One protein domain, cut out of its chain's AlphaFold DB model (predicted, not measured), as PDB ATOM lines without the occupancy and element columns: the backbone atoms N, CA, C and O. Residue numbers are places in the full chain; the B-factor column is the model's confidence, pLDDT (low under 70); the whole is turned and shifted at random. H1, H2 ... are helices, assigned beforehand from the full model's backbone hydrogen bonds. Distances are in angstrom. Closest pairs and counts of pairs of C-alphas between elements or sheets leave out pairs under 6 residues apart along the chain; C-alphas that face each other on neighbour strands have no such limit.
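What this domain is: This is residues 77 to 128 of the 135 residues of an uncharacterized protein of Geobacillus sp. (strain WCH70) (UniProt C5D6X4). One long helix, H2, makes the length of the model, and a shorter helix, H1, folds back from its first end, so that the two make a lopsided V joined by a tight turn. The far part of H2 and the tail after it stick out from the V as residues 107 to 128, and the tip of H1, residues 77 to 82, also stands free. The printed part has 52 residues with two named helices, H1 then H2, and no named strand; the class is all helix. It is extended, with a radius of gyration of the C-alphas of 15.7 A and spans of 50 by 20 by 11 A.

Where its parts are: H2, the longest helix, holds residues 96 to 124 and measures 42.7 A from first to last C-alpha. It begins at C-alpha 96, (-37.579, -33.997, 10.568), and ends at C-alpha 124, (-23.589, -1.559, -13.356). H1 holds residues 77 to 92 and measures 22.7 A, beginning at C-alpha 77, (-17.457, -25.349, -1.179).

How they stand to each other: H2 touches H1 with its residues 97 to 102 alone. The closest C-alphas of the two helices are those of Ala 91 and Val 99, 4.3 A apart. Their lines stand at a steep tilt of 44 degrees, and they run opposite ways. H1 and H2 form a helical hairpin. In both H1 and H2 every O i to N i+4 pair is within hydrogen-bond range.

The domain as a whole: The outline is only just a rod, and the two C-alphas farthest apart, those of Gly 94 and Glu 128, are 50.6 A apart. The printed part has no cut, and the link from H1 to H2, 3 residues, is tight. The mean pLDDT of the printed part is 79.4, and residues 119 to 128 are under 70.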
ATOM      1  N   GLN A  77     -16.419 -25.408  -0.145       81.06
ATOM      2  CA  GLN A  77     -17.457 -25.349  -1.179       81.06
ATOM      3  C   GLN A  77     -17.874 -26.742  -1.675       81.06
ATOM      4  O   GLN A  77     -19.066 -26.990  -1.815       81.06
ATOM      5  N   ARG A  78     -16.920 -27.659  -1.886       84.38
ATOM      6  CA  ARG A  78     -17.217 -29.053  -2.273       84.38
ATOM      7  C   ARG A  78     -17.847 -29.848  -1.132       84.38
ATOM      8  O   ARG A  78     -18.777 -30.619  -1.345       84.38
ATOM      9  N   ASP A  79     -17.355 -29.641   0.086       82.12
ATOM     10  CA  ASP A  79     -17.915 -30.292   1.269       82.12
ATOM     11  C   ASP A  79     -19.364 -29.821   1.498       82.12
ATOM     12  O   ASP A  79     -20.224 -30.626   1.844       82.12
ATOM     13  N   LEU A  80     -19.668 -28.543   1.240       83.88
ATOM     14  CA  LEU A  80     -21.021 -27.994   1.340       83.88
ATOM     15  C   LEU A  80     -21.989 -28.630   0.332       83.88
ATOM     16  O   LEU A  80     -23.126 -28.906   0.697       83.88
ATOM     17  N   GLU A  81     -21.541 -28.888  -0.897       85.44
ATOM     18  CA  GLU A  81     -22.308 -29.635  -1.905       85.44
ATOM     19  C   GLU A  81     -22.625 -31.054  -1.407       85.44
ATOM     20  O   GLU A  81     -23.781 -31.461  -1.370       85.44
ATOM     21  N   THR A  82     -21.618 -31.753  -0.876       89.69
ATOM     22  CA  THR A  82     -21.806 -33.101  -0.312       89.69
ATOM     23  C   THR A  82     -22.774 -33.097   0.876       89.69
ATOM     24  O   THR A  82     -23.625 -33.977   1.008       89.69
ATOM     25  N   VAL A  83     -22.671 -32.100   1.762       88.38
ATOM     26  CA  VAL A  83     -23.593 -31.937   2.895       88.38
ATOM     27  C   VAL A  83     -25.010 -31.664   2.401       88.38
ATOM     28  O   VAL A  83     -25.949 -32.252   2.935       88.38
ATOM     29  N   TYR A  84     -25.173 -30.809   1.390       89.62
ATOM     30  CA  TYR A  84     -26.473 -30.534   0.789       89.62
ATOM     31  C   TYR A  84     -27.126 -31.816   0.263       89.62
ATOM     32  O   TYR A  84     -28.283 -32.075   0.596       89.62
ATOM     33  N   ASP A  85     -26.382 -32.650  -0.465       91.06
ATOM     34  CA  ASP A  85     -26.889 -33.917  -1.001       91.06
ATOM     35  C   ASP A  85     -27.356 -34.858   0.115       91.06
ATOM     36  O   ASP A  85     -28.483 -35.359   0.093       91.06
ATOM     37  N   VAL A  86     -26.535 -35.039   1.154       94.06
ATOM     38  CA  VAL A  86     -26.879 -35.893   2.302       94.06
ATOM     39  C   VAL A  86     -28.112 -35.374   3.045       94.06
ATOM     40  O   VAL A  86     -28.978 -36.158   3.439       94.06
ATOM     41  N   VAL A  87     -28.200 -34.061   3.268       92.25
ATOM     42  CA  VAL A  87     -29.330 -33.437   3.969       92.25
ATOM     43  C   VAL A  87     -30.608 -33.528   3.132       92.25
ATOM     44  O   VAL A  87     -31.661 -33.852   3.678       92.25
ATOM     45  N   SER A  88     -30.518 -33.309   1.820       92.50
ATOM     46  CA  SER A  88     -31.627 -33.437   0.871       92.50
ATOM     47  C   SER A  88     -32.211 -34.850   0.866       92.50
ATOM     48  O   SER A  88     -33.420 -35.020   1.020       92.50
ATOM     49  N   GLU A  89     -31.365 -35.878   0.774       95.56
ATOM     50  CA  GLU A  89     -31.824 -37.271   0.771       95.56
ATOM     51  C   GLU A  89     -32.501 -37.664   2.088       95.56
ATOM     52  O   GLU A  89     -33.595 -38.233   2.079       95.56
ATOM     53  N   LYS A  90     -31.926 -37.285   3.235       94.06
ATOM     54  CA  LYS A  90     -32.557 -37.527   4.544       94.06
ATOM     55  C   LYS A  90     -33.883 -36.781   4.698       94.06
ATOM     56  O   LYS A  90     -34.839 -37.337   5.238       94.06
ATOM     57  N   ALA A  91     -33.966 -35.548   4.200       93.44
ATOM     58  CA  ALA A  91     -35.195 -34.765   4.229       93.44
ATOM     59  C   ALA A  91     -36.313 -35.432   3.409       93.44
ATOM     60  O   ALA A  91     -37.439 -35.543   3.888       93.44
ATOM     61  N   LYS A  92     -36.001 -35.946   2.209       92.38
ATOM     62  CA  LYS A  92     -36.955 -36.695   1.367       92.38
ATOM     63  C   LYS A  92     -37.443 -37.988   2.025       92.38
ATOM     64  O   LYS A  92     -38.568 -38.405   1.777       92.38
ATOM     65  N   GLN A  93     -36.615 -38.605   2.868       96.12
ATOM     66  CA  GLN A  93     -36.971 -39.793   3.652       96.12
ATOM     67  C   GLN A  93     -37.821 -39.472   4.896       96.12
ATOM     68  O   GLN A  93     -38.241 -40.391   5.597       96.12
ATOM     69  N   GLY A  94     -38.095 -38.193   5.172       90.31
ATOM     70  CA  GLY A  94     -38.930 -37.764   6.293       90.31
ATOM     71  C   GLY A  94     -38.179 -37.550   7.609       90.31
ATOM     72  O   GLY A  94     -38.824 -37.436   8.650       90.31
ATOM     73  N   ASP A  95     -36.841 -37.465   7.601       94.38
ATOM     74  CA  ASP A  95     -36.084 -37.057   8.792       94.38
ATOM     75  C   ASP A  95     -36.366 -35.579   9.106       94.38
ATOM     76  O   ASP A  95     -35.926 -34.669   8.399       94.38
ATOM     77  N   GLU A  96     -37.104 -35.331  10.187       91.88
ATOM     78  CA  GLU A  96     -37.579 -33.997  10.568       91.88
ATOM     79  C   GLU A  96     -36.436 -32.982  10.777       91.88
ATOM     80  O   GLU A  96     -36.555 -31.806  10.411       91.88
ATOM     81  N   LYS A  97     -35.288 -33.425  11.312       91.75
ATOM     82  CA  LYS A  97     -34.121 -32.552  11.525       91.75
ATOM     83  C   LYS A  97     -33.489 -32.166  10.192       91.75
ATOM     84  O   LYS A  97     -33.135 -31.000  10.005       91.75
ATOM     85  N   ALA A  98     -33.370 -33.119   9.272       90.06
ATOM     86  CA  ALA A  98     -32.861 -32.880   7.932       90.06
ATOM     87  C   ALA A  98     -33.802 -31.982   7.120       90.06
ATOM     88  O   ALA A  98     -33.317 -31.062   6.471       90.06
ATOM     89  N   VAL A  99     -35.127 -32.157   7.219       87.88
ATOM     90  CA  VAL A  99     -36.113 -31.265   6.579       87.88
ATOM     91  C   VAL A  99     -35.928 -29.823   7.052       87.88
ATOM     92  O   VAL A  99     -35.828 -28.906   6.233       87.88
ATOM     93  N   LYS A 100     -35.824 -29.603   8.368       91.94
ATOM     94  CA  LYS A 100     -35.609 -28.259   8.923       91.94
ATOM     95  C   LYS A 100     -34.294 -27.645   8.440       91.94
ATOM     96  O   LYS A 100     -34.270 -26.475   8.059       91.94
ATOM     97  N   LEU A 101     -33.213 -28.426   8.447       90.81
ATOM     98  CA  LEU A 101     -31.903 -27.973   7.981       90.81
ATOM     99  C   LEU A 101     -31.915 -27.659   6.478       90.81
ATOM    100  O   LEU A 101     -31.399 -26.622   6.074       90.81
ATOM    101  N   PHE A 102     -32.566 -28.493   5.668       89.31
ATOM    102  CA  PHE A 102     -32.716 -28.299   4.228       89.31
ATOM    103  C   PHE A 102     -33.438 -26.985   3.897       89.31
ATOM    104  O   PHE A 102     -32.953 -26.185   3.098       89.31
ATOM    105  N   LEU A 103     -34.567 -26.715   4.563       89.12
ATOM    106  CA  LEU A 103     -35.317 -25.467   4.382       89.12
ATOM    107  C   LEU A 103     -34.501 -24.234   4.798       89.12
ATOM    108  O   LEU A 103     -34.576 -23.194   4.139       89.12
ATOM    109  N   GLN A 104     -33.701 -24.349   5.862       91.50
ATOM    110  CA  GLN A 104     -32.798 -23.283   6.295       91.50
ATOM    111  C   GLN A 104     -31.708 -23.017   5.246       91.50
ATOM    112  O   GLN A 104     -31.541 -21.872   4.828       91.50
ATOM    113  N   MET A 105     -31.043 -24.064   4.745       86.38
ATOM    114  CA  MET A 105     -30.037 -23.940   3.681       86.38
ATOM    115  C   MET A 105     -30.619 -23.284   2.420       86.38
ATOM    116  O   MET A 105     -30.008 -22.378   1.854       86.38
ATOM    117  N   HIS A 106     -31.828 -23.677   2.010       83.44
ATOM    118  CA  HIS A 106     -32.522 -23.076   0.870       83.44
ATOM    119  C   HIS A 106     -32.788 -21.572   1.075       83.44
ATOM    120  O   HIS A 106     -32.585 -20.754   0.168       83.44
ATOM    121  N   LYS A 107     -33.215 -21.181   2.282       88.44
ATOM    122  CA  LYS A 107     -33.438 -19.776   2.644       88.44
ATOM    123  C   LYS A 107     -32.140 -18.969   2.580       88.44
ATOM    124  O   LYS A 107     -32.134 -17.899   1.968       88.44
ATOM    125  N   ASP A 108     -31.060 -19.487   3.156       84.56
ATOM    126  CA  ASP A 108     -29.757 -18.816   3.179       84.56
ATOM    127  C   ASP A 108     -29.200 -18.637   1.760       84.56
ATOM    128  O   ASP A 108     -28.719 -17.561   1.402       84.56
ATOM    129  N   MET A 109     -29.367 -19.641   0.895       80.44
ATOM    130  CA  MET A 109     -28.942 -19.565  -0.503       80.44
ATOM    131  C   MET A 109     -29.748 -18.535  -1.308       80.44
ATOM    132  O   MET A 109     -29.177 -17.759  -2.076       80.44
ATOM    133  N   THR A 110     -31.057 -18.446  -1.066       80.75
ATOM    134  CA  THR A 110     -31.917 -17.411  -1.663       80.75
ATOM    135  C   THR A 110     -31.501 -16.003  -1.214       80.75
ATOM    136  O   THR A 110     -31.527 -15.052  -2.001       80.75
ATOM    137  N   GLN A 111     -31.113 -15.833   0.055       82.75
ATOM    138  CA  GLN A 111     -30.607 -14.554   0.568       82.75
ATOM    139  C   GLN A 111     -29.263 -14.181  -0.064       82.75
ATOM    140  O   GLN A 111     -29.079 -13.030  -0.464       82.75
ATOM    141  N   LEU A 112     -28.361 -15.154  -0.218       78.62
ATOM    142  CA  LEU A 112     -27.078 -14.965  -0.886       78.62
ATOM    143  C   LEU A 112     -27.268 -14.510  -2.341       78.62
ATOM    144  O   LEU A 112     -26.655 -13.532  -2.760       78.62
ATOM    145  N   GLN A 113     -28.163 -15.161  -3.094       74.94
ATOM    146  CA  GLN A 113     -28.501 -14.762  -4.467       74.94
ATOM    147  C   GLN A 113     -29.005 -13.316  -4.538       74.94
ATOM    148  O   GLN A 113     -28.532 -12.534  -5.359       74.94
ATOM    149  N   LYS A 114     -29.904 -12.915  -3.631       77.94
ATOM    150  CA  LYS A 114     -30.394 -11.527  -3.565       77.94
ATOM    151  C   LYS A 114     -29.277 -10.524  -3.267       77.94
ATOM    152  O   LYS A 114     -29.268  -9.442  -3.849       77.94
ATOM    153  N   ALA A 115     -28.350 -10.860  -2.371       76.25
ATOM    154  CA  ALA A 115     -27.209 -10.004  -2.050       76.25
ATOM    155  C   ALA A 115     -26.243  -9.865  -3.239       76.25
ATOM    156  O   ALA A 115     -25.785  -8.758  -3.527       76.25
ATOM    157  N   MET A 116     -25.981 -10.956  -3.964       71.75
ATOM    158  CA  MET A 116     -25.147 -10.934  -5.169       71.75
ATOM    159  C   MET A 116     -25.774 -10.086  -6.276       71.75
ATOM    160  O   MET A 116     -25.094  -9.213  -6.805       71.75
ATOM    161  N   ASN A 117     -27.070 -10.263  -6.550       73.44
ATOM    162  CA  ASN A 117     -27.773  -9.481  -7.569       73.44
ATOM    163  C   ASN A 117     -27.732  -7.983  -7.241       73.44
ATOM    164  O   ASN A 117     -27.374  -7.186  -8.091       73.44
ATOM    165  N   ARG A 118     -27.973  -7.595  -5.979       72.44
ATOM    166  CA  ARG A 118     -27.860  -6.188  -5.537       72.44
ATOM    167  C   ARG A 118     -26.450  -5.614  -5.683       72.44
ATOM    168  O   ARG A 118     -26.297  -4.417  -5.893       72.44
ATOM    169  N   THR A 119     -25.425  -6.447  -5.521       64.06
ATOM    170  CA  THR A 119     -24.027  -6.025  -5.678       64.06
ATOM    171  C   THR A 119     -23.655  -5.878  -7.156       64.06
ATOM    172  O   THR A 119     -22.844  -5.019  -7.478       64.06
ATOM    173  N   GLN A 120     -24.263  -6.670  -8.046       58.91
ATOM    174  CA  GLN A 120     -24.126  -6.523  -9.499       58.91
ATOM    175  C   GLN A 120     -24.836  -5.265 -10.009       58.91
ATOM    176  O   GLN A 120     -24.200  -4.477 -10.696       58.91
ATOM    177  N   THR A 121     -26.072  -4.998  -9.573       58.16
ATOM    178  CA  THR A 121     -26.804  -3.777  -9.965       58.16
ATOM    179  C   THR A 121     -26.051  -2.508  -9.544       58.16
ATOM    180  O   THR A 121     -25.915  -1.579 -10.325       58.16
ATOM    181  N   LYS A 122     -25.448  -2.494  -8.345       53.34
ATOM    182  CA  LYS A 122     -24.597  -1.378  -7.887       53.34
ATOM    183  C   LYS A 122     -23.271  -1.229  -8.641       53.34
ATOM    184  O   LYS A 122     -22.642  -0.185  -8.531       53.34
ATOM    185  N   GLN A 123     -22.785  -2.276  -9.308       45.19
ATOM    186  CA  GLN A 123     -21.575  -2.201 -10.134       45.19
ATOM    187  C   GLN A 123     -21.892  -1.746 -11.561       45.19
ATOM    188  O   GLN A 123     -21.048  -1.093 -12.162       45.19
ATOM    189  N   GLU A 124     -23.088  -2.052 -12.067       42.47
ATOM    190  CA  GLU A 124     -23.589  -1.559 -13.356       42.47
ATOM    191  C   GLU A 124     -23.925  -0.057 -13.286       42.47
ATOM    192  O   GLU A 124     -23.505   0.688 -14.162       42.47
ATOM    193  N   GLU A 125     -24.526   0.425 -12.191       42.25
ATOM    194  CA  GLU A 125     -24.828   1.860 -12.004       42.25
ATOM    195  C   GLU A 125     -23.578   2.762 -11.926       42.25
ATOM    196  O   GLU A 125     -23.650   3.934 -12.270       42.25
ATOM    197  N   VAL A 126     -22.415   2.241 -11.514       45.12
ATOM    198  CA  VAL A 126     -21.163   3.031 -11.435       45.12
ATOM    199  C   VAL A 126     -20.380   2.997 -12.757       45.12
ATOM    200  O   VAL A 126     -19.467   3.792 -12.948       45.12
ATOM    201  N   GLN A 127     -20.717   2.091 -13.684       40.28
ATOM    202  CA  GLN A 127     -20.045   1.987 -14.985       40.28
ATOM    203  C   GLN A 127     -20.705   2.820 -16.093       40.28
ATOM    204  O   GLN A 127     -20.056   3.062 -17.105       40.28
ATOM    205  N   GLU A 128     -21.945   3.279 -15.906       40.69
ATOM    206  CA  GLU A 128     -22.654   4.117 -16.888       40.69
ATOM    207  C   GLU A 128     -22.445   5.635 -16.686       40.69
ATOM    208  O   GLU A 128     -22.819   6.409 -17.561       40.69
TER     209      GLU A 128